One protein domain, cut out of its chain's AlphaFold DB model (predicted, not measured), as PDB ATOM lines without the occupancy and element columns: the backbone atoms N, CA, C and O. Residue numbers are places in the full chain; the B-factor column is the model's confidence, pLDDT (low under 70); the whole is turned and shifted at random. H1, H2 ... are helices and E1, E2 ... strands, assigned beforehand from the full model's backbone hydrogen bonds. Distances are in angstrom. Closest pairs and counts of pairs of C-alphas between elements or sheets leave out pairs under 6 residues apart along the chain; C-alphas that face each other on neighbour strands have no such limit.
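This is residues 10 to 150 of the 261 residues of an uncharacterized protein of Gemmobacter caeni (UniProt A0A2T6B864). A small, strongly twisted sheet of three strands has H1 packed slantwise over its edge strand E3, while H3 runs side by side with H1 the opposite way and only grazes the sheet. H2 and H4 lie toward opposite ends of the longest axis, and two long loops join E1 to H3 and E3 to H4. The printed part has 141 residues, with four named helices and three named strands in the order H1 H2 E1 H3 E2 E3 H4; the sheet's order is E1 E2 E3, all antiparallel, and the class is mixed, helices and strands. It is compact, with a radius of gyration of the C-alphas of 15.2 A, yet elongated, spanning 52 by 29 by 24 A.

H1, residues 10 to 24, is on the sheet at a height of 7.2 A, over a local plane fitted only just, to 6 C-alphas. It lies over E3, residues 108 to 116, slantwise at 42 degrees on the local plane; their closest C-alphas, of Ser 22 and Ala 108, are 5.1 A apart. H2, residues 27 to 35, follows a tight link but is apart from H1, and it is not on the sheet. E1, residues 43 to 47, is an edge strand antiparallel to E2, residues 90 to 97, with N 44 and O 94 at 2.8 A, within hydrogen-bond range. H3, residues 70 to 82, touches H1 at a shallow tilt of 10 degrees, opposite ways; their closest C-alphas, of Trp 17 and Glu 71, are 6.0 A apart. E2 and E3 form an antiparallel hairpin, with N 93 and O 113 at 2.8 A. H4, residues 138 to 150, touches H1 only at their ends, the closest C-alphas being those of Leu 10 and Asp 139, 5.5 A apart. H1, H3 and H4 make a bundle, a group of helices; H3 and H4 are close but not clearly touching, and both only graze the sheet. Every O i to N i+4 pair is within hydrogen-bond range in H3 and H4, against 10 of 11 in H1 and 3 of 5 in H2.

H1 begins at C-alpha 10 (5.909, -55.320, -64.509) and is 21.3 A long. H2 measures 13.7 A, E1 12.9 A, H3 18.5 A, E2 21.6 A and E3 23.5 A. H4, 18.6 A, ends at C-alpha 150 (23.203, -53.586, -53.549).

The C-alphas farthest apart, of Glu 35 and Arg 150, are 52.3 A apart. The printed part has no cut. The long links are residues 48 to 69 and 117 to 137. Mean pLDDT of the printed part is 70.4, and 62 residues are under 70, among them residues 26 to 40 and 48 to 69.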
ATOM      1  N   LEU A  10       5.258 -55.404 -63.197       88.81
ATOM      2  CA  LEU A  10       5.909 -55.320 -64.509       88.81
ATOM      3  C   LEU A  10       5.348 -56.347 -65.493       88.81
ATOM      4  O   LEU A  10       5.088 -56.004 -66.648       88.81
ATOM      5  N   ASP A  11       5.113 -57.581 -65.047       88.81
ATOM      6  CA  ASP A  11       4.444 -58.594 -65.869       88.81
ATOM      7  C   ASP A  11       3.002 -58.171 -66.218       88.81
ATOM      8  O   ASP A  11       2.542 -58.396 -67.340       88.81
ATOM      9  N   ALA A  12       2.298 -57.504 -65.295       88.38
ATOM     10  CA  ALA A  12       0.975 -56.931 -65.547       88.38
ATOM     11  C   ALA A  12       1.021 -55.779 -66.567       88.38
ATOM     12  O   ALA A  12       0.197 -55.744 -67.479       88.38
ATOM     13  N   ALA A  13       2.002 -54.876 -66.463       88.88
ATOM     14  CA  ALA A  13       2.189 -53.783 -67.419       88.88
ATOM     15  C   ALA A  13       2.514 -54.297 -68.832       88.88
ATOM     16  O   ALA A  13       2.003 -53.765 -69.817       88.88
ATOM     17  N   LEU A  14       3.324 -55.355 -68.948       88.31
ATOM     18  CA  LEU A  14       3.597 -56.004 -70.233       88.31
ATOM     19  C   LEU A  14       2.334 -56.652 -70.821       88.31
ATOM     20  O   LEU A  14       2.121 -56.584 -72.033       88.31
ATOM     21  N   ALA A  15       1.503 -57.279 -69.985       86.94
ATOM     22  CA  ALA A  15       0.247 -57.881 -70.424       86.94
ATOM     23  C   ALA A  15      -0.748 -56.825 -70.942       86.94
ATOM     24  O   ALA A  15      -1.305 -57.006 -72.024       86.94
ATOM     25  N   ASP A  16      -0.911 -55.711 -70.221       87.38
ATOM     26  CA  ASP A  16      -1.761 -54.576 -70.619       87.38
ATOM     27  C   ASP A  16      -1.278 -53.921 -71.925       87.38
ATOM     28  O   ASP A  16      -2.056 -53.665 -72.851       87.38
ATOM     29  N   TRP A  17       0.041 -53.733 -72.047       87.31
ATOM     30  CA  TRP A  17       0.662 -53.267 -73.283       87.31
ATOM     31  C   TRP A  17       0.384 -54.219 -74.451       87.31
ATOM     32  O   TRP A  17      -0.042 -53.771 -75.515       87.31
ATOM     33  N   SER A  18       0.578 -55.528 -74.256       85.00
ATOM     34  CA  SER A  18       0.326 -56.537 -75.290       85.00
ATOM     35  C   SER A  18      -1.131 -56.507 -75.753       85.00
ATOM     36  O   SER A  18      -1.383 -56.482 -76.959       85.00
ATOM     37  N   GLU A  19      -2.094 -56.429 -74.831       84.94
ATOM     38  CA  GLU A  19      -3.522 -56.348 -75.157       84.94
ATOM     39  C   GLU A  19      -3.853 -55.084 -75.965       84.94
ATOM     40  O   GLU A  19      -4.505 -55.162 -77.012       84.94
ATOM     41  N   THR A  20      -3.337 -53.931 -75.536       82.44
ATOM     42  CA  THR A  20      -3.618 -52.653 -76.197       82.44
ATOM     43  C   THR A  20      -2.969 -52.566 -77.580       82.44
ATOM     44  O   THR A  20      -3.613 -52.156 -78.549       82.44
ATOM     45  N   VAL A  21      -1.717 -53.007 -77.714       78.94
ATOM     46  CA  VAL A  21      -1.005 -53.023 -79.000       78.94
ATOM     47  C   VAL A  21      -1.625 -54.037 -79.959       78.94
ATOM     48  O   VAL A  21      -1.804 -53.716 -81.131       78.94
ATOM     49  N   SER A  22      -2.060 -55.208 -79.479       78.06
ATOM     50  CA  SER A  22      -2.767 -56.211 -80.301       78.06
ATOM     51  C   SER A  22      -3.996 -55.639 -81.013       78.06
ATOM     52  O   SER A  22      -4.329 -56.048 -82.128       78.06
ATOM     53  N   ALA A  23      -4.692 -54.690 -80.380       74.69
ATOM     54  CA  ALA A  23      -5.850 -54.022 -80.969       74.69
ATOM     55  C   ALA A  23      -5.482 -53.037 -82.094       74.69
ATOM     56  O   ALA A  23      -6.339 -52.745 -82.928       74.69
ATOM     57  N   ARG A  24      -4.233 -52.553 -82.129       72.88
ATOM     58  CA  ARG A  24      -3.722 -51.555 -83.081       72.88
ATOM     59  C   ARG A  24      -2.987 -52.155 -84.281       72.88
ATOM     60  O   ARG A  24      -2.788 -51.441 -85.254       72.88
ATOM     61  N   ILE A  25      -2.587 -53.428 -84.223       72.25
ATOM     62  CA  ILE A  25      -1.871 -54.090 -85.326       72.25
ATOM     63  C   ILE A  25      -2.757 -54.130 -86.576       72.25
ATOM     64  O   ILE A  25      -3.817 -54.773 -86.570       72.25
ATOM     65  N   ASP A  26      -2.271 -53.466 -87.628       63.31
ATOM     66  CA  ASP A  26      -2.946 -53.252 -88.906       63.31
ATOM     67  C   ASP A  26      -3.487 -54.572 -89.502       63.31
ATOM     68  O   ASP A  26      -2.746 -55.557 -89.631       63.31
ATOM     69  N   PRO A  27      -4.782 -54.633 -89.862       60.72
ATOM     70  CA  PRO A  27      -5.339 -55.708 -90.673       60.72
ATOM     71  C   PRO A  27      -4.553 -56.012 -91.962       60.72
ATOM     72  O   PRO A  27      -4.505 -57.181 -92.350       60.72
ATOM     73  N   ASP A  28      -3.909 -55.025 -92.589       56.03
ATOM     74  CA  ASP A  28      -3.176 -55.166 -93.853       56.03
ATOM     75  C   ASP A  28      -1.832 -55.893 -93.678       56.03
ATOM     76  O   ASP A  28      -1.443 -56.695 -94.530       56.03
ATOM     77  N   LEU A  29      -1.188 -55.776 -92.509       61.56
ATOM     78  CA  LEU A  29      -0.018 -56.593 -92.143       61.56
ATOM     79  C   LEU A  29      -0.369 -58.093 -92.106       61.56
ATOM     80  O   LEU A  29       0.461 -58.960 -92.383       61.56
ATOM     81  N   ARG A  30      -1.641 -58.408 -91.816       59.72
ATOM     82  CA  ARG A  30      -2.186 -59.776 -91.858       59.72
ATOM     83  C   ARG A  30      -2.467 -60.243 -93.284       59.72
ATOM     84  O   ARG A  30      -2.505 -61.450 -93.514       59.72
ATOM     85  N   ALA A  31      -2.708 -59.324 -94.218       59.47
ATOM     86  CA  ALA A  31      -2.908 -59.647 -95.627       59.47
ATOM     87  C   ALA A  31      -1.576 -60.045 -96.277       59.47
ATOM     88  O   ALA A  31      -1.501 -61.121 -96.866       59.47
ATOM     89  N   SER A  32      -0.504 -59.275 -96.054       60.94
ATOM     90  CA  SER A  32       0.839 -59.599 -96.565       60.94
ATOM     91  C   SER A  32       1.380 -60.933 -96.033       60.94
ATOM     92  O   SER A  32       1.971 -61.702 -96.787       60.94
ATOM     93  N   ALA A  33       1.115 -61.269 -94.765       58.97
ATOM     94  CA  ALA A  33       1.531 -62.550 -94.186       58.97
ATOM     95  C   ALA A  33       0.852 -63.777 -94.829       58.97
ATOM     96  O   ALA A  33       1.397 -64.880 -94.813       58.97
ATOM     97  N   ARG A  34      -0.336 -63.606 -95.429       60.09
ATOM     98  CA  ARG A  34      -1.089 -64.692 -96.085       60.09
ATOM     99  C   ARG A  34      -0.588 -65.025 -97.488       60.09
ATOM    100  O   ARG A  34      -0.884 -66.119 -97.974       60.09
ATOM    101  N   GLU A  35       0.127 -64.105 -98.129       62.62
ATOM    102  CA  GLU A  35       0.614 -64.248 -99.505       62.62
ATOM    103  C   GLU A  35       1.961 -64.988 -99.584       62.62
ATOM    104  O   GLU A  35       2.329 -65.480-100.651       62.62
ATOM    105  N   GLU A  36       2.658 -65.166 -98.454       59.94
ATOM    106  CA  GLU A  36       3.975 -65.800 -98.407       59.94
ATOM    107  C   GLU A  36       3.988 -67.171 -97.698       59.94
ATOM    108  O   GLU A  36       3.657 -67.271 -96.517       59.94
ATOM    109  N   PRO A  37       4.447 -68.252 -98.365       55.19
ATOM    110  CA  PRO A  37       4.471 -69.606 -97.794       55.19
ATOM    111  C   PRO A  37       5.425 -69.816 -96.606       55.19
ATOM    112  O   PRO A  37       5.315 -70.830 -95.919       55.19
ATOM    113  N   TRP A  38       6.379 -68.905 -96.388       59.50
ATOM    114  CA  TRP A  38       7.462 -69.040 -95.400       59.50
ATOM    115  C   TRP A  38       7.500 -67.883 -94.399       59.50
ATOM    116  O   TRP A  38       8.556 -67.591 -93.833       59.50
ATOM    117  N   PHE A  39       6.362 -67.218 -94.201       62.06
ATOM    118  CA  PHE A  39       6.261 -66.070 -93.315       62.06
ATOM    119  C   PHE A  39       6.655 -66.456 -91.881       62.06
ATOM    120  O   PHE A  39       6.086 -67.376 -91.294       62.06
ATOM    121  N   ARG A  40       7.655 -65.771 -91.317       68.50
ATOM    122  CA  ARG A  40       8.059 -65.934 -89.913       68.50
ATOM    123  C   ARG A  40       7.452 -64.813 -89.089       68.50
ATOM    124  O   ARG A  40       7.483 -63.662 -89.517       68.50
ATOM    125  N   ASN A  41       6.975 -65.132 -87.885       73.19
ATOM    126  CA  ASN A  41       6.485 -64.105 -86.970       73.19
ATOM    127  C   ASN A  41       7.580 -63.045 -86.728       73.19
ATOM    128  O   ASN A  41       8.705 -63.395 -86.339       73.19
ATOM    129  N   PRO A  42       7.291 -61.756 -86.975       73.75
ATOM    130  CA  PRO A  42       8.258 -60.692 -86.790       73.75
ATOM    131  C   PRO A  42       8.584 -60.509 -85.308       73.75
ATOM    132  O   PRO A  42       7.775 -60.786 -84.418       73.75
ATOM    133  N   ARG A  43       9.803 -60.026 -85.052       77.06
ATOM    134  CA  ARG A  43      10.335 -59.809 -83.706       77.06
ATOM    135  C   ARG A  43      10.668 -58.345 -83.482       77.06
ATOM    136  O   ARG A  43      11.328 -57.722 -84.307       77.06
ATOM    137  N   ILE A  44      10.249 -57.836 -82.336       76.25
ATOM    138  CA  ILE A  44      10.496 -56.486 -81.849       76.25
ATOM    139  C   ILE A  44      11.490 -56.582 -80.694       76.25
ATOM    140  O   ILE A  44      11.377 -57.461 -79.836       76.25
ATOM    141  N   ARG A  45      12.468 -55.675 -80.669       77.00
ATOM    142  CA  ARG A  45      13.384 -55.514 -79.539       77.00
ATOM    143  C   ARG A  45      13.123 -54.177 -78.859       77.00
ATOM    144  O   ARG A  45      13.135 -53.144 -79.519       77.00
ATOM    145  N   ILE A  46      12.873 -54.206 -77.553       76.00
ATOM    146  CA  ILE A  46      12.705 -53.005 -76.725       76.00
ATOM    147  C   ILE A  46      13.918 -52.914 -75.803       76.00
ATOM    148  O   ILE A  46      14.028 -53.689 -74.855       76.00
ATOM    149  N   SER A  47      14.822 -51.981 -76.098       73.94
ATOM    150  CA  SER A  47      16.067 -51.761 -75.353       73.94
ATOM    151  C   SER A  47      15.922 -50.544 -74.438       73.94
ATOM    152  O   SER A  47      15.601 -49.455 -74.909       73.94
ATOM    153  N   LEU A  48      16.156 -50.698 -73.133       69.62
ATOM    154  CA  LEU A  48      15.871 -49.637 -72.152       69.62
ATOM    155  C   LEU A  48      17.010 -48.621 -71.943       69.62
ATOM    156  O   LEU A  48      16.715 -47.489 -71.541       69.62
ATOM    157  N   ASN A  49      18.259 -48.981 -72.277       58.53
ATOM    158  CA  ASN A  49      19.459 -48.141 -72.075       58.53
ATOM    159  C   ASN A  49      20.200 -47.743 -73.353       58.53
ATOM    160  O   ASN A  49      21.196 -47.024 -73.274       58.53
ATOM    161  N   ASP A  50      19.748 -48.193 -74.520       48.25
ATOM    162  CA  ASP A  50      20.268 -47.637 -75.761       48.25
ATOM    163  C   ASP A  50      19.537 -46.316 -76.034       48.25
ATOM    164  O   ASP A  50      18.332 -46.194 -75.794       48.25
ATOM    165  N   ARG A  51      20.255 -45.298 -76.518       36.91
ATOM    166  CA  ARG A  51      19.634 -44.022 -76.925       36.91
ATOM    167  C   ARG A  51      18.701 -44.200 -78.130       36.91
ATOM    168  O   ARG A  51      18.003 -43.259 -78.491       36.91
ATOM    169  N   ALA A  52      18.669 -45.395 -78.719       41.16
ATOM    170  CA  ALA A  52      17.770 -45.790 -79.783       41.16
ATOM    171  C   ALA A  52      16.953 -47.031 -79.378       41.16
ATOM    172  O   ALA A  52      17.505 -48.103 -79.127       41.16
ATOM    173  N   LEU A  53      15.623 -46.909 -79.390       44.81
ATOM    174  CA  LEU A  53      14.743 -48.066 -79.567       44.81
ATOM    175  C   LEU A  53      15.143 -48.729 -80.890       44.81
ATOM    176  O   LEU A  53      14.945 -48.164 -81.964       44.81
ATOM    177  N   THR A  54      15.791 -49.889 -80.818       46.34
ATOM    178  CA  THR A  54      16.347 -50.554 -81.996       46.34
ATOM    179  C   THR A  54      15.389 -51.621 -82.500       46.34
ATOM    180  O   THR A  54      15.291 -52.721 -81.959       46.34
ATOM    181  N   PHE A  55      14.703 -51.313 -83.599       43.88
ATOM    182  CA  PHE A  55      13.978 -52.315 -84.360       43.88
ATOM    183  C   PHE A  55      14.979 -53.263 -85.032       43.88
ATOM    184  O   PHE A  55      15.769 -52.865 -85.885       43.88
ATOM    185  N   ARG A  56      14.959 -54.537 -84.644       44.97
ATOM    186  CA  ARG A  56      15.614 -55.611 -85.398       44.97
ATOM    187  C   ARG A  56      14.595 -56.701 -85.672       44.97
ATOM    188  O   ARG A  56      14.665 -57.782 -85.080       44.97
ATOM    189  N   GLY A  57      13.659 -56.397 -86.562       38.44
ATOM    190  CA  GLY A  57      12.964 -57.430 -87.306       38.44
ATOM    191  C   GLY A  57      13.979 -58.120 -88.212       38.44
ATOM    192  O   GLY A  57      14.745 -57.460 -88.903       38.44
ATOM    193  N   GLY A  58      13.993 -59.451 -88.224       38.59
ATOM    194  CA  GLY A  58      14.627 -60.200 -89.319       38.59
ATOM    195  C   GLY A  58      13.893 -60.030 -90.657       38.59
ATOM    196  O   GLY A  58      14.237 -60.712 -91.612       38.59
ATOM    197  N   ASP A  59      12.882 -59.159 -90.693       44.72
ATOM    198  CA  ASP A  59      12.076 -58.778 -91.838       44.72
ATOM    199  C   ASP A  59      11.603 -57.331 -91.601       44.72
ATOM    200  O   ASP A  59      11.094 -57.014 -90.520       44.72
ATOM    201  N   GLU A  60      11.780 -56.446 -92.579       43.78
ATOM    202  CA  GLU A  60      11.516 -54.990 -92.538       43.78
ATOM    203  C   GLU A  60      10.014 -54.628 -92.445       43.78
ATOM    204  O   GLU A  60       9.601 -53.513 -92.747       43.78
ATOM    205  N   ARG A  61       9.170 -55.592 -92.061       46.66
ATOM    206  CA  ARG A  61       7.721 -55.596 -92.305       46.66
ATOM    207  C   ARG A  61       6.854 -55.450 -91.062       46.66
ATOM    208  O   ARG A  61       5.636 -55.493 -91.186       46.66
ATOM    209  N   ALA A  62       7.434 -55.326 -89.869       49.41
ATOM    210  CA  ALA A  62       6.630 -54.957 -88.708       49.41
ATOM    211  C   ALA A  62       6.431 -53.439 -88.708       49.41
ATOM    212  O   ALA A  62       7.396 -52.697 -88.880       49.41
ATOM    213  N   ASP A  63       5.186 -53.008 -88.526       54.19
ATOM    214  CA  ASP A  63       4.791 -51.602 -88.556       54.19
ATOM    215  C   ASP A  63       5.604 -50.773 -87.535       54.19
ATOM    216  O   ASP A  63       5.466 -50.993 -86.321       54.19
ATOM    217  N   PRO A  64       6.447 -49.823 -87.990       53.34
ATOM    218  CA  PRO A  64       7.218 -48.935 -87.119       53.34
ATOM    219  C   PRO A  64       6.339 -48.169 -86.119       53.34
ATOM    220  O   PRO A  64       6.784 -47.867 -85.011       53.34
ATOM    221  N   HIS A  65       5.071 -47.918 -86.459       56.25
ATOM    222  CA  HIS A  65       4.135 -47.143 -85.644       56.25
ATOM    223  C   HIS A  65       3.619 -47.883 -84.402       56.25
ATOM    224  O   HIS A  65       3.007 -47.262 -83.529       56.25
ATOM    225  N   LEU A  66       3.885 -49.189 -84.267       60.31
ATOM    226  CA  LEU A  66       3.597 -49.940 -83.037       60.31
ATOM    227  C   LEU A  66       4.485 -49.484 -81.866       60.31
ATOM    228  O   LEU A  66       4.082 -49.596 -80.705       60.31
ATOM    229  N   LEU A  67       5.682 -48.964 -82.156       59.56
ATOM    230  CA  LEU A  67       6.624 -48.470 -81.148       59.56
ATOM    231  C   LEU A  67       6.387 -47.003 -80.774       59.56
ATOM    232  O   LEU A  67       6.617 -46.652 -79.622       59.56
ATOM    233  N   ASP A  68       5.820 -46.197 -81.676       61.38
ATOM    234  CA  ASP A  68       5.445 -44.788 -81.436       61.38
ATOM    235  C   ASP A  68       4.109 -44.641 -80.666       61.38
ATOM    236  O   ASP A  68       3.421 -43.617 -80.707       61.38
ATOM    237  N   ALA A  69       3.688 -45.708 -79.990       69.38
ATOM    238  CA  ALA A  69       2.452 -45.782 -79.236       69.38
ATOM    239  C   ALA A  69       2.637 -45.229 -77.806       69.38
ATOM    240  O   ALA A  69       3.578 -45.643 -77.124       69.38
ATOM    241  N   PRO A  70       1.709 -44.397 -77.281       78.69
ATOM    242  CA  PRO A  70       1.756 -43.936 -75.887       78.69
ATOM    243  C   PRO A  70       1.829 -45.076 -74.863       78.69
ATOM    244  O   PRO A  70       2.346 -44.912 -73.760       78.69
ATOM    245  N   GLU A  71       1.304 -46.249 -75.208       81.38
ATOM    246  CA  GLU A  71       1.374 -47.451 -74.383       81.38
ATOM    247  C   GLU A  71       2.794 -48.015 -74.293       81.38
ATOM    248  O   GLU A  71       3.204 -48.473 -73.225       81.38
ATOM    249  N   THR A  72       3.561 -47.954 -75.384       78.69
ATOM    250  CA  THR A  72       4.970 -48.359 -75.407       78.69
ATOM    251  C   THR A  72       5.796 -47.430 -74.519       78.69
ATOM    252  O   THR A  72       6.572 -47.914 -73.696       78.69
ATOM    253  N   ASP A  73       5.547 -46.118 -74.574       79.25
ATOM    254  CA  ASP A  73       6.180 -45.146 -73.672       79.25
ATOM    255  C   ASP A  73       5.850 -45.412 -72.198       79.25
ATOM    256  O   ASP A  73       6.727 -45.321 -71.332       79.25
ATOM    257  N   ARG A  74       4.599 -45.782 -71.889       83.31
ATOM    258  CA  ARG A  74       4.189 -46.167 -70.528       83.31
ATOM    259  C   ARG A  74       4.905 -47.427 -70.056       83.31
ATOM    260  O   ARG A  74       5.445 -47.415 -68.952       83.31
ATOM    261  N   LEU A  75       4.951 -48.480 -70.874       85.12
ATOM    262  CA  LEU A  75       5.669 -49.716 -70.546       85.12
ATOM    263  C   LEU A  75       7.156 -49.434 -70.293       85.12
ATOM    264  O   LEU A  75       7.695 -49.833 -69.262       85.12
ATOM    265  N   VAL A  76       7.811 -48.697 -71.193       81.38
ATOM    266  CA  VAL A  76       9.219 -48.297 -71.048       81.38
ATOM    267  C   VAL A  76       9.429 -47.479 -69.775       81.38
ATOM    268  O   VAL A  76      10.414 -47.694 -69.070       81.38
ATOM    269  N   SER A  77       8.504 -46.579 -69.440       80.94
ATOM    270  CA  SER A  77       8.570 -45.777 -68.214       80.94
ATOM    271  C   SER A  77       8.445 -46.633 -66.954       80.94
ATOM    272  O   SER A  77       9.247 -46.463 -66.038       80.94
ATOM    273  N   TYR A  78       7.507 -47.587 -66.914       85.06
ATOM    274  CA  TYR A  78       7.384 -48.539 -65.802       85.06
ATOM    275  C   TYR A  78       8.653 -49.368 -65.626       85.06
ATOM    276  O   TYR A  78       9.168 -49.483 -64.515       85.06
ATOM    277  N   LEU A  79       9.196 -49.891 -66.726       81.50
ATOM    278  CA  LEU A  79      10.424 -50.677 -66.685       81.50
ATOM    279  C   LEU A  79      11.609 -49.832 -66.211       81.50
ATOM    280  O   LEU A  79      12.362 -50.274 -65.355       81.50
ATOM    281  N   ARG A  80      11.764 -48.598 -66.700       77.75
ATOM    282  CA  ARG A  80      12.833 -47.688 -66.253       77.75
ATOM    283  C   ARG A  80      12.697 -47.268 -64.794       77.75
ATOM    284  O   ARG A  80      13.711 -47.058 -64.145       77.75
ATOM    285  N   ALA A  81      11.473 -47.123 -64.289       80.00
ATOM    286  CA  ALA A  81      11.236 -46.775 -62.893       80.00
ATOM    287  C   ALA A  81      11.587 -47.930 -61.943       80.00
ATOM    288  O   ALA A  81      12.089 -47.683 -60.850       80.00
ATOM    289  N   ALA A  82      11.339 -49.173 -62.362       79.38
ATOM    290  CA  ALA A  82      11.638 -50.360 -61.564       79.38
ATOM    291  C   ALA A  82      13.090 -50.848 -61.707       79.38
ATOM    292  O   ALA A  82      13.627 -51.479 -60.803       79.38
ATOM    293  N   MET A  83      13.740 -50.581 -62.841       74.56
ATOM    294  CA  MET A  83      15.099 -51.046 -63.117       74.56
ATOM    295  C   MET A  83      16.124 -49.996 -62.690       74.56
ATOM    296  O   MET A  83      16.030 -48.831 -63.065       74.56
ATOM    297  N   THR A  84      17.165 -50.404 -61.957       65.81
ATOM    298  CA  THR A  84      18.242 -49.480 -61.568       65.81
ATOM    299  C   THR A  84      19.012 -49.007 -62.821       65.81
ATOM    300  O   THR A  84      19.711 -49.823 -63.434       65.81
ATOM    301  N   PRO A  85      18.961 -47.706 -63.195       55.78
ATOM    302  CA  PRO A  85      19.430 -47.223 -64.504       55.78
ATOM    303  C   PRO A  85      20.912 -47.487 -64.778       55.78
ATOM    304  O   PRO A  85      21.319 -47.724 -65.912       55.78
ATOM    305  N   GLN A  86      21.723 -47.457 -63.719       51.78
ATOM    306  CA  GLN A  86      23.179 -47.544 -63.805       51.78
ATOM    307  C   GLN A  86      23.701 -48.969 -64.013       51.78
ATOM    308  O   GLN A  86      24.892 -49.133 -64.254       51.78
ATOM    309  N   VAL A  87      22.853 -49.996 -63.893       53.09
ATOM    310  CA  VAL A  87      23.335 -51.382 -63.802       53.09
ATOM    311  C   VAL A  87      22.958 -52.219 -65.059       53.09
ATOM    312  O   VAL A  87      23.563 -53.269 -65.273       53.09
ATOM    313  N   TRP A  88      22.009 -51.802 -65.932       64.12
ATOM    314  CA  TRP A  88      21.390 -52.742 -66.911       64.12
ATOM    315  C   TRP A  88      20.895 -52.153 -68.250       64.12
ATOM    316  O   TRP A  88      19.791 -51.616 -68.290       64.12
ATOM    317  N   PRO A  89      21.563 -52.396 -69.398       68.62
ATOM    318  CA  PRO A  89      20.864 -52.491 -70.675       68.62
ATOM    319  C   PRO A  89      20.002 -53.757 -70.684       68.62
ATOM    320  O   PRO A  89      20.512 -54.860 -70.873       68.62
ATOM    321  N   LEU A  90      18.702 -53.600 -70.435       75.88
ATOM    322  CA  LEU A  90      17.703 -54.649 -70.645       75.88
ATOM    323  C   LEU A  90      17.167 -54.547 -72.072       75.88
ATOM    324  O   LEU A  90      16.720 -53.473 -72.483       75.88
ATOM    325  N   THR A  91      17.163 -55.669 -72.781       78.75
ATOM    326  CA  THR A  91      16.522 -55.813 -74.088       78.75
ATOM    327  C   THR A  91      15.430 -56.863 -73.978       78.75
ATOM    328  O   THR A  91      15.707 -58.032 -73.719       78.75
ATOM    329  N   LEU A  92      14.179 -56.472 -74.193       82.31
ATOM    330  CA  LEU A  92      13.067 -57.412 -74.312       82.31
ATOM    331  C   LEU A  92      12.938 -57.864 -75.764       82.31
ATOM    332  O   LEU A  92      12.967 -57.031 -76.668       82.31
ATOM    333  N   ILE A  93      12.769 -59.165 -75.988       83.62
ATOM    334  CA  ILE A  93      12.518 -59.752 -77.304       83.62
ATOM    335  C   ILE A  93      11.053 -60.177 -77.354       83.62
ATOM    336  O   ILE A  93      10.642 -61.134 -76.693       83.62
ATOM    337  N   ILE A  94      10.272 -59.460 -78.152       83.62
ATOM    338  CA  ILE A  94       8.841 -59.673 -78.336       83.62
ATOM    339  C   ILE A  94       8.608 -60.277 -79.721       83.62
ATOM    340  O   ILE A  94       9.111 -59.760 -80.711       83.62
ATOM    341  N   GLU A  95       7.845 -61.356 -79.816       82.75
ATOM    342  CA  GLU A  95       7.389 -61.936 -81.080       82.75
ATOM    343  C   GLU A  95       5.922 -61.568 -81.306       82.75
ATOM    344  O   GLU A  95       5.118 -61.658 -80.381       82.75
ATOM    345  N   LEU A  96       5.569 -61.133 -82.515       79.12
ATOM    346  CA  LEU A  96       4.173 -60.924 -82.902       79.12
ATOM    347  C   LEU A  96       3.587 -62.268 -83.350       79.12
ATOM    348  O   LEU A  96       3.613 -62.604 -84.535       79.12
ATOM    349  N   ASP A  97       3.120 -63.056 -82.382       76.81
ATOM    350  CA  ASP A  97       2.577 -64.398 -82.610       76.81
ATOM    351  C   ASP A  97       1.233 -64.316 -83.357       76.81
ATOM    352  O   ASP A  97       0.452 -63.381 -83.156       76.81
ATOM    353  N   GLY A  98       0.959 -65.297 -84.217       71.50
ATOM    354  CA  GLY A  98      -0.291 -65.388 -84.979       71.50
ATOM    355  C   GLY A  98      -0.298 -64.718 -86.359       71.50
ATOM    356  O   GLY A  98      -1.366 -64.629 -86.962       71.50
ATOM    357  N   LEU A  99       0.849 -64.268 -86.884       68.62
ATOM    358  CA  LEU A  99       0.960 -63.805 -88.278       68.62
ATOM    359  C   LEU A  99       1.275 -64.951 -89.259       68.62
ATOM    360  O   LEU A  99       0.796 -64.937 -90.388       68.62
ATOM    361  N   ASP A 100       2.028 -65.961 -88.826       62.62
ATOM    362  CA  ASP A 100       2.428 -67.138 -89.614       62.62
ATOM    363  C   ASP A 100       1.345 -68.231 -89.726       62.62
ATOM    364  O   ASP A 100       1.421 -69.131 -90.568       62.62
ATOM    365  N   ARG A 101       0.311 -68.167 -88.882       57.56
ATOM    366  CA  ARG A 101      -0.789 -69.137 -88.839       57.56
ATOM    367  C   ARG A 101      -2.035 -68.553 -89.493       57.56
ATOM    368  O   ARG A 101      -2.464 -67.450 -89.183       57.56
ATOM    369  N   ARG A 102      -2.683 -69.333 -90.368       55.75
ATOM    370  CA  ARG A 102      -3.980 -69.001 -90.998       55.75
ATOM    371  C   ARG A 102      -5.161 -69.037 -90.000       55.75
ATOM    372  O   ARG A 102      -6.259 -69.424 -90.387       55.75
ATOM    373  N   ASP A 103      -4.945 -68.671 -88.734       53.09
ATOM    374  CA  ASP A 103      -5.833 -68.952 -87.596       53.09
ATOM    375  C   ASP A 103      -6.129 -67.679 -86.751       53.09
ATOM    376  O   ASP A 103      -5.274 -66.801 -86.642       53.09
ATOM    377  N   PRO A 104      -7.348 -67.513 -86.188       45.25
ATOM    378  CA  PRO A 104      -8.061 -66.229 -86.113       45.25
ATOM    379  C   PRO A 104      -7.969 -65.447 -84.788       45.25
ATOM    380  O   PRO A 104      -8.618 -64.407 -84.660       45.25
ATOM    381  N   TRP A 105      -7.193 -65.883 -83.794       51.34
ATOM    382  CA  TRP A 105      -7.185 -65.266 -82.455       51.34
ATOM    383  C   TRP A 105      -6.259 -64.045 -82.329       51.34
ATOM    384  O   TRP A 105      -5.596 -63.890 -81.317       51.34
ATOM    385  N   ARG A 106      -6.266 -63.160 -83.336       61.69
ATOM    386  CA  ARG A 106      -5.495 -61.901 -83.441       61.69
ATOM    387  C   ARG A 106      -3.967 -62.050 -83.313       61.69
ATOM    388  O   ARG A 106      -3.436 -62.968 -82.706       61.69
ATOM    389  N   VAL A 107      -3.258 -61.098 -83.915       71.38
ATOM    390  CA  VAL A 107      -1.814 -60.954 -83.710       71.38
ATOM    391  C   VAL A 107      -1.600 -60.455 -82.288       71.38
ATOM    392  O   VAL A 107      -2.208 -59.448 -81.920       71.38
ATOM    393  N   ALA A 108      -0.766 -61.144 -81.514       76.88
ATOM    394  CA  ALA A 108      -0.500 -60.799 -80.124       76.88
ATOM    395  C   ALA A 108       1.009 -60.655 -79.870       76.88
ATOM    396  O   ALA A 108       1.759 -61.612 -80.087       76.88
ATOM    397  N   PRO A 109       1.481 -59.491 -79.388       81.31
ATOM    398  CA  PRO A 109       2.852 -59.335 -78.931       81.31
ATOM    399  C   PRO A 109       3.130 -60.250 -77.740       81.31
ATOM    400  O   PRO A 109       2.417 -60.227 -76.736       81.31
ATOM    401  N   ARG A 110       4.196 -61.038 -77.827       84.69
ATOM    402  CA  ARG A 110       4.530 -62.042 -76.825       84.69
ATOM    403  C   ARG A 110       5.996 -61.988 -76.439       84.69
ATOM    404  O   ARG A 110       6.856 -62.087 -77.307       84.69
ATOM    405  N   LEU A 111       6.306 -61.889 -75.146       85.00
ATOM    406  CA  LEU A 111       7.693 -61.983 -74.689       85.00
ATOM    407  C   LEU A 111       8.220 -63.395 -74.954       85.00
ATOM    408  O   LEU A 111       7.662 -64.379 -74.466       85.00
ATOM    409  N   ILE A 112       9.289 -63.494 -75.739       84.38
ATOM    410  CA  ILE A 112       9.960 -64.758 -76.073       84.38
ATOM    411  C   ILE A 112      11.387 -64.829 -75.536       84.38
ATOM    412  O   ILE A 112      11.990 -65.898 -75.549       84.38
ATOM    413  N   GLY A 113      11.915 -63.712 -75.040       83.44
ATOM    414  CA  GLY A 113      13.222 -63.654 -74.408       83.44
ATOM    415  C   GLY A 113      13.481 -62.290 -73.793       83.44
ATOM    416  O   GLY A 113      12.844 -61.301 -74.148       83.44
ATOM    417  N   ALA A 114      14.442 -62.243 -72.883       79.62
ATOM    418  CA  ALA A 114      15.057 -61.004 -72.448       79.62
ATOM    419  C   ALA A 114      16.570 -61.206 -72.426       79.62
ATOM    420  O   ALA A 114      17.067 -62.261 -72.018       79.62
ATOM    421  N   GLU A 115      17.286 -60.193 -72.881       75.94
ATOM    422  CA  GLU A 115      18.730 -60.111 -72.780       75.94
ATOM    423  C   GLU A 115      19.082 -59.051 -71.757       75.94
ATOM    424  O   GLU A 115      18.463 -57.987 -71.670       75.94
ATOM    425  N   LEU A 116      20.123 -59.353 -71.009       70.00
ATOM    426  CA  LEU A 116      20.622 -58.501 -69.978       70.00
ATOM    427  C   LEU A 116      22.083 -58.192 -70.192       70.00
ATOM    428  O   LEU A 116      22.927 -59.058 -69.990       70.00
ATOM    429  N   ALA A 117      22.394 -56.947 -70.543       62.69
ATOM    430  CA  ALA A 117      23.776 -56.534 -70.736       62.69
ATOM    431  C   ALA A 117      24.522 -57.432 -71.753       62.69
ATOM    432  O   ALA A 117      25.729 -57.591 -71.625       62.69
ATOM    433  N   GLY A 118      23.802 -58.027 -72.722       58.19
ATOM    434  CA  GLY A 118      24.314 -59.013 -73.688       58.19
ATOM    435  C   GLY A 118      24.182 -60.489 -73.268       58.19
ATOM    436  O   GLY A 118      24.436 -61.377 -74.078       58.19
ATOM    437  N   LEU A 119      23.742 -60.774 -72.038       65.06
ATOM    438  CA  LEU A 119      23.497 -62.126 -71.530       65.06
ATOM    439  C   LEU A 119      22.046 -62.557 -71.744       65.06
ATOM    440  O   LEU A 119      21.114 -61.951 -71.219       65.06
ATOM    441  N   GLU A 120      21.848 -63.653 -72.467       69.69
ATOM    442  CA  GLU A 120      20.523 -64.235 -72.663       69.69
ATOM    443  C   GLU A 120      20.002 -64.875 -71.363       69.69
ATOM    444  O   GLU A 120      20.641 -65.749 -70.773       69.69
ATOM    445  N   LEU A 121      18.808 -64.469 -70.920       68.62
ATOM    446  CA  LEU A 121      18.213 -64.947 -69.666       68.62
ATOM    447  C   LEU A 121      17.402 -66.243 -69.813       68.62
ATOM    448  O   LEU A 121      16.842 -66.714 -68.819       68.62
ATOM    449  N   ALA A 122      17.350 -66.844 -71.007       59.50
ATOM    450  CA  ALA A 122      16.481 -67.979 -71.340       59.50
ATOM    451  C   ALA A 122      16.642 -69.210 -70.418       59.50
ATOM    452  O   ALA A 122      15.705 -69.996 -70.294       59.50
ATOM    453  N   ASN A 123      17.782 -69.345 -69.723       57.69
ATOM    454  CA  ASN A 123      18.080 -70.450 -68.799       57.69
ATOM    455  C   ASN A 123      18.336 -70.018 -67.341       57.69
ATOM    456  O   ASN A 123      18.692 -70.848 -66.513       57.69
ATOM    457  N   SER A 124      18.138 -68.739 -67.013       62.97
ATOM    458  CA  SER A 124      18.438 -68.179 -65.681       62.97
ATOM    459  C   SER A 124      17.423 -68.552 -64.588       62.97
ATOM    460  O   SER A 124      17.614 -68.225 -63.420       62.97
ATOM    461  N   GLY A 125      16.289 -69.157 -64.955       69.19
ATOM    462  CA  GLY A 125      15.152 -69.355 -64.046       69.19
ATOM    463  C   GLY A 125      14.434 -68.057 -63.638       69.19
ATOM    464  O   GLY A 125      13.475 -68.105 -62.865       69.19
ATOM    465  N   LEU A 126      14.869 -66.899 -64.155       77.00
ATOM    466  CA  LEU A 126      14.178 -65.617 -63.988       77.00
ATOM    467  C   LEU A 126      12.914 -65.561 -64.833       77.00
ATOM    468  O   LEU A 126      11.875 -65.128 -64.345       77.00
ATOM    469  N   LEU A 127      13.016 -66.034 -66.077       81.38
ATOM    470  CA  LEU A 127      11.897 -66.119 -66.998       81.38
ATOM    471  C   LEU A 127      11.233 -67.491 -66.906       81.38
ATOM    472  O   LEU A 127      11.899 -68.527 -66.956       81.38
ATOM    473  N   GLN A 128       9.909 -67.500 -66.814       81.00
ATOM    474  CA  GLN A 128       9.098 -68.711 -66.790       81.00
ATOM    475  C   GLN A 128       8.104 -68.702 -67.946       81.00
ATOM    476  O   GLN A 128       7.556 -67.660 -68.302       81.00
ATOM    477  N   ARG A 129       7.868 -69.875 -68.543       80.00
ATOM    478  CA  ARG A 129       6.836 -70.033 -69.572       80.00
ATOM    479  C   ARG A 129       5.453 -69.945 -68.941       80.00
ATOM    480  O   ARG A 129       5.109 -70.766 -68.097       80.00
ATOM    481  N   ASP A 130       4.644 -69.030 -69.445       77.00
ATOM    482  CA  ASP A 130       3.231 -68.877 -69.134       77.00
ATOM    483  C   ASP A 130       2.367 -69.318 -70.325       77.00
ATOM    484  O   ASP A 130       1.750 -68.522 -71.038       77.00
ATOM    485  N   GLY A 131       2.370 -70.629 -70.577       73.69
ATOM    486  CA  GLY A 131       1.540 -71.253 -71.608       73.69
ATOM    487  C   GLY A 131       1.607 -70.534 -72.962       73.69
ATOM    488  O   GLY A 131       2.675 -70.390 -73.556       73.69
ATOM    489  N   TYR A 132       0.443 -70.092 -73.450       66.38
ATOM    490  CA  TYR A 132       0.293 -69.412 -74.738       66.38
ATOM    491  C   TYR A 132       0.579 -67.904 -74.693       66.38
ATOM    492  O   TYR A 132       0.638 -67.295 -75.757       66.38
ATOM    493  N   ARG A 133       0.759 -67.302 -73.508       68.00
ATOM    494  CA  ARG A 133       0.983 -65.856 -73.309       68.00
ATOM    495  C   ARG A 133       2.464 -65.457 -73.311       68.00
ATOM    496  O   ARG A 133       2.769 -64.271 -73.287       68.00
ATOM    497  N   GLY A 134       3.377 -66.426 -73.417       79.56
ATOM    498  CA  GLY A 134       4.816 -66.193 -73.569       79.56
ATOM    499  C   GLY A 134       5.600 -66.387 -72.287       79.56
ATOM    500  O   GLY A 134       5.283 -67.264 -71.489       79.56
ATOM    501  N   LEU A 135       6.670 -65.616 -72.127       83.44
ATOM    502  CA  LEU A 135       7.481 -65.592 -70.915       83.44
ATOM    503  C   LEU A 135       6.965 -64.534 -69.930       83.44
ATOM    504  O   LEU A 135       6.494 -63.476 -70.340       83.44
ATOM    505  N   ARG A 136       7.099 -64.826 -68.636       84.69
ATOM    506  CA  ARG A 136       6.889 -63.908 -67.504       84.69
ATOM    507  C   ARG A 136       8.112 -63.901 -66.595       84.69
ATOM    508  O   ARG A 136       8.925 -64.822 -66.680       84.69
ATOM    509  N   GLY A 137       8.218 -62.913 -65.715       85.75
ATOM    510  CA  GLY A 137       9.294 -62.784 -64.735       85.75
ATOM    511  C   GLY A 137      10.028 -61.448 -64.798       85.75
ATOM    512  O   GLY A 137      11.167 -61.370 -64.334       85.75
ATOM    513  N   LEU A 138       9.420 -60.401 -65.364       86.56
ATOM    514  CA  LEU A 138      10.033 -59.070 -65.422       86.56
ATOM    515  C   LEU A 138      10.307 -58.507 -64.024       86.56
ATOM    516  O   LEU A 138      11.365 -57.927 -63.793       86.56
ATOM    517  N   ASP A 139       9.409 -58.751 -63.072       87.19
ATOM    518  CA  ASP A 139       9.586 -58.353 -61.673       87.19
ATOM    519  C   ASP A 139      10.772 -59.069 -61.012       87.19
ATOM    520  O   ASP A 139      11.534 -58.462 -60.265       87.19
ATOM    521  N   ARG A 140      11.014 -60.336 -61.369       86.25
ATOM    522  CA  ARG A 140      12.188 -61.090 -60.902       86.25
ATOM    523  C   ARG A 140      13.486 -60.572 -61.517       86.25
ATOM    524  O   ARG A 140      14.528 -60.608 -60.867       86.25
ATOM    525  N   ILE A 141      13.444 -60.086 -62.759       83.75
ATOM    526  CA  ILE A 141      14.587 -59.403 -63.381       83.75
ATOM    527  C   ILE A 141      14.888 -58.097 -62.636       83.75
ATOM    528  O   ILE A 141      16.057 -57.824 -62.365       83.75
ATOM    529  N   ALA A 142      13.861 -57.328 -62.264       84.06
ATOM    530  CA  ALA A 142      14.031 -56.109 -61.472       84.06
ATOM    531  C   ALA A 142      14.645 -56.412 -60.097       84.06
ATOM    532  O   ALA A 142      15.654 -55.810 -59.732       84.06
ATOM    533  N   GLU A 143      14.118 -57.413 -59.388       86.19
ATOM    534  CA  GLU A 143      14.645 -57.876 -58.097       86.19
ATOM    535  C   GLU A 143      16.118 -58.307 -58.197       86.19
ATOM    536  O   GLU A 143      16.948 -57.939 -57.361       86.19
ATOM    537  N   ALA A 144      16.473 -59.045 -59.253       83.69
ATOM    538  CA  ALA A 144      17.854 -59.430 -59.514       83.69
ATOM    539  C   ALA A 144      18.760 -58.215 -59.769       83.69
ATOM    540  O   ALA A 144      19.897 -58.173 -59.287       83.69
ATOM    541  N   GLY A 145      18.251 -57.218 -60.494       79.69
ATOM    542  CA  GLY A 145      18.940 -55.958 -60.747       79.69
ATOM    543  C   GLY A 145      19.218 -55.176 -59.467       79.69
ATOM    544  O   GLY A 145      20.352 -54.743 -59.254       79.69
ATOM    545  N   GLU A 146      18.224 -55.051 -58.588       81.62
ATOM    546  CA  GLU A 146      18.382 -54.418 -57.277       81.62
ATOM    547  C   GLU A 146      19.374 -55.169 -56.392       81.62
ATOM    548  O   GLU A 146      20.223 -54.553 -55.747       81.62
ATOM    549  N   LEU A 147      19.300 -56.503 -56.362       85.19
ATOM    550  CA  LEU A 147      20.236 -57.319 -55.596       85.19
ATOM    551  C   LEU A 147      21.675 -57.071 -56.051       85.19
ATOM    552  O   LEU A 147      22.542 -56.807 -55.223       85.19
ATOM    553  N   ILE A 148      21.928 -57.089 -57.359       81.31
ATOM    554  CA  ILE A 148      23.263 -56.829 -57.908       81.31
ATOM    555  C   ILE A 148      23.708 -55.392 -57.619       81.31
ATOM    556  O   ILE A 148      24.864 -55.179 -57.255       81.31
ATOM    557  N   ALA A 149      22.804 -54.413 -57.713       78.31
ATOM    558  CA  ALA A 149      23.102 -53.023 -57.377       78.31
ATOM    559  C   ALA A 149      23.486 -52.850 -55.897       78.31
ATOM    560  O   ALA A 149      24.392 -52.078 -55.596       78.31
ATOM    561  N   ARG A 150      22.848 -53.588 -54.978       82.25
ATOM    562  CA  ARG A 150      23.203 -53.586 -53.549       82.25
ATOM    563  C   ARG A 150      24.557 -54.241 -53.277       82.25
ATOM    564  O   ARG A 150      25.289 -53.766 -52.420       82.25
TER     565      ARG A 150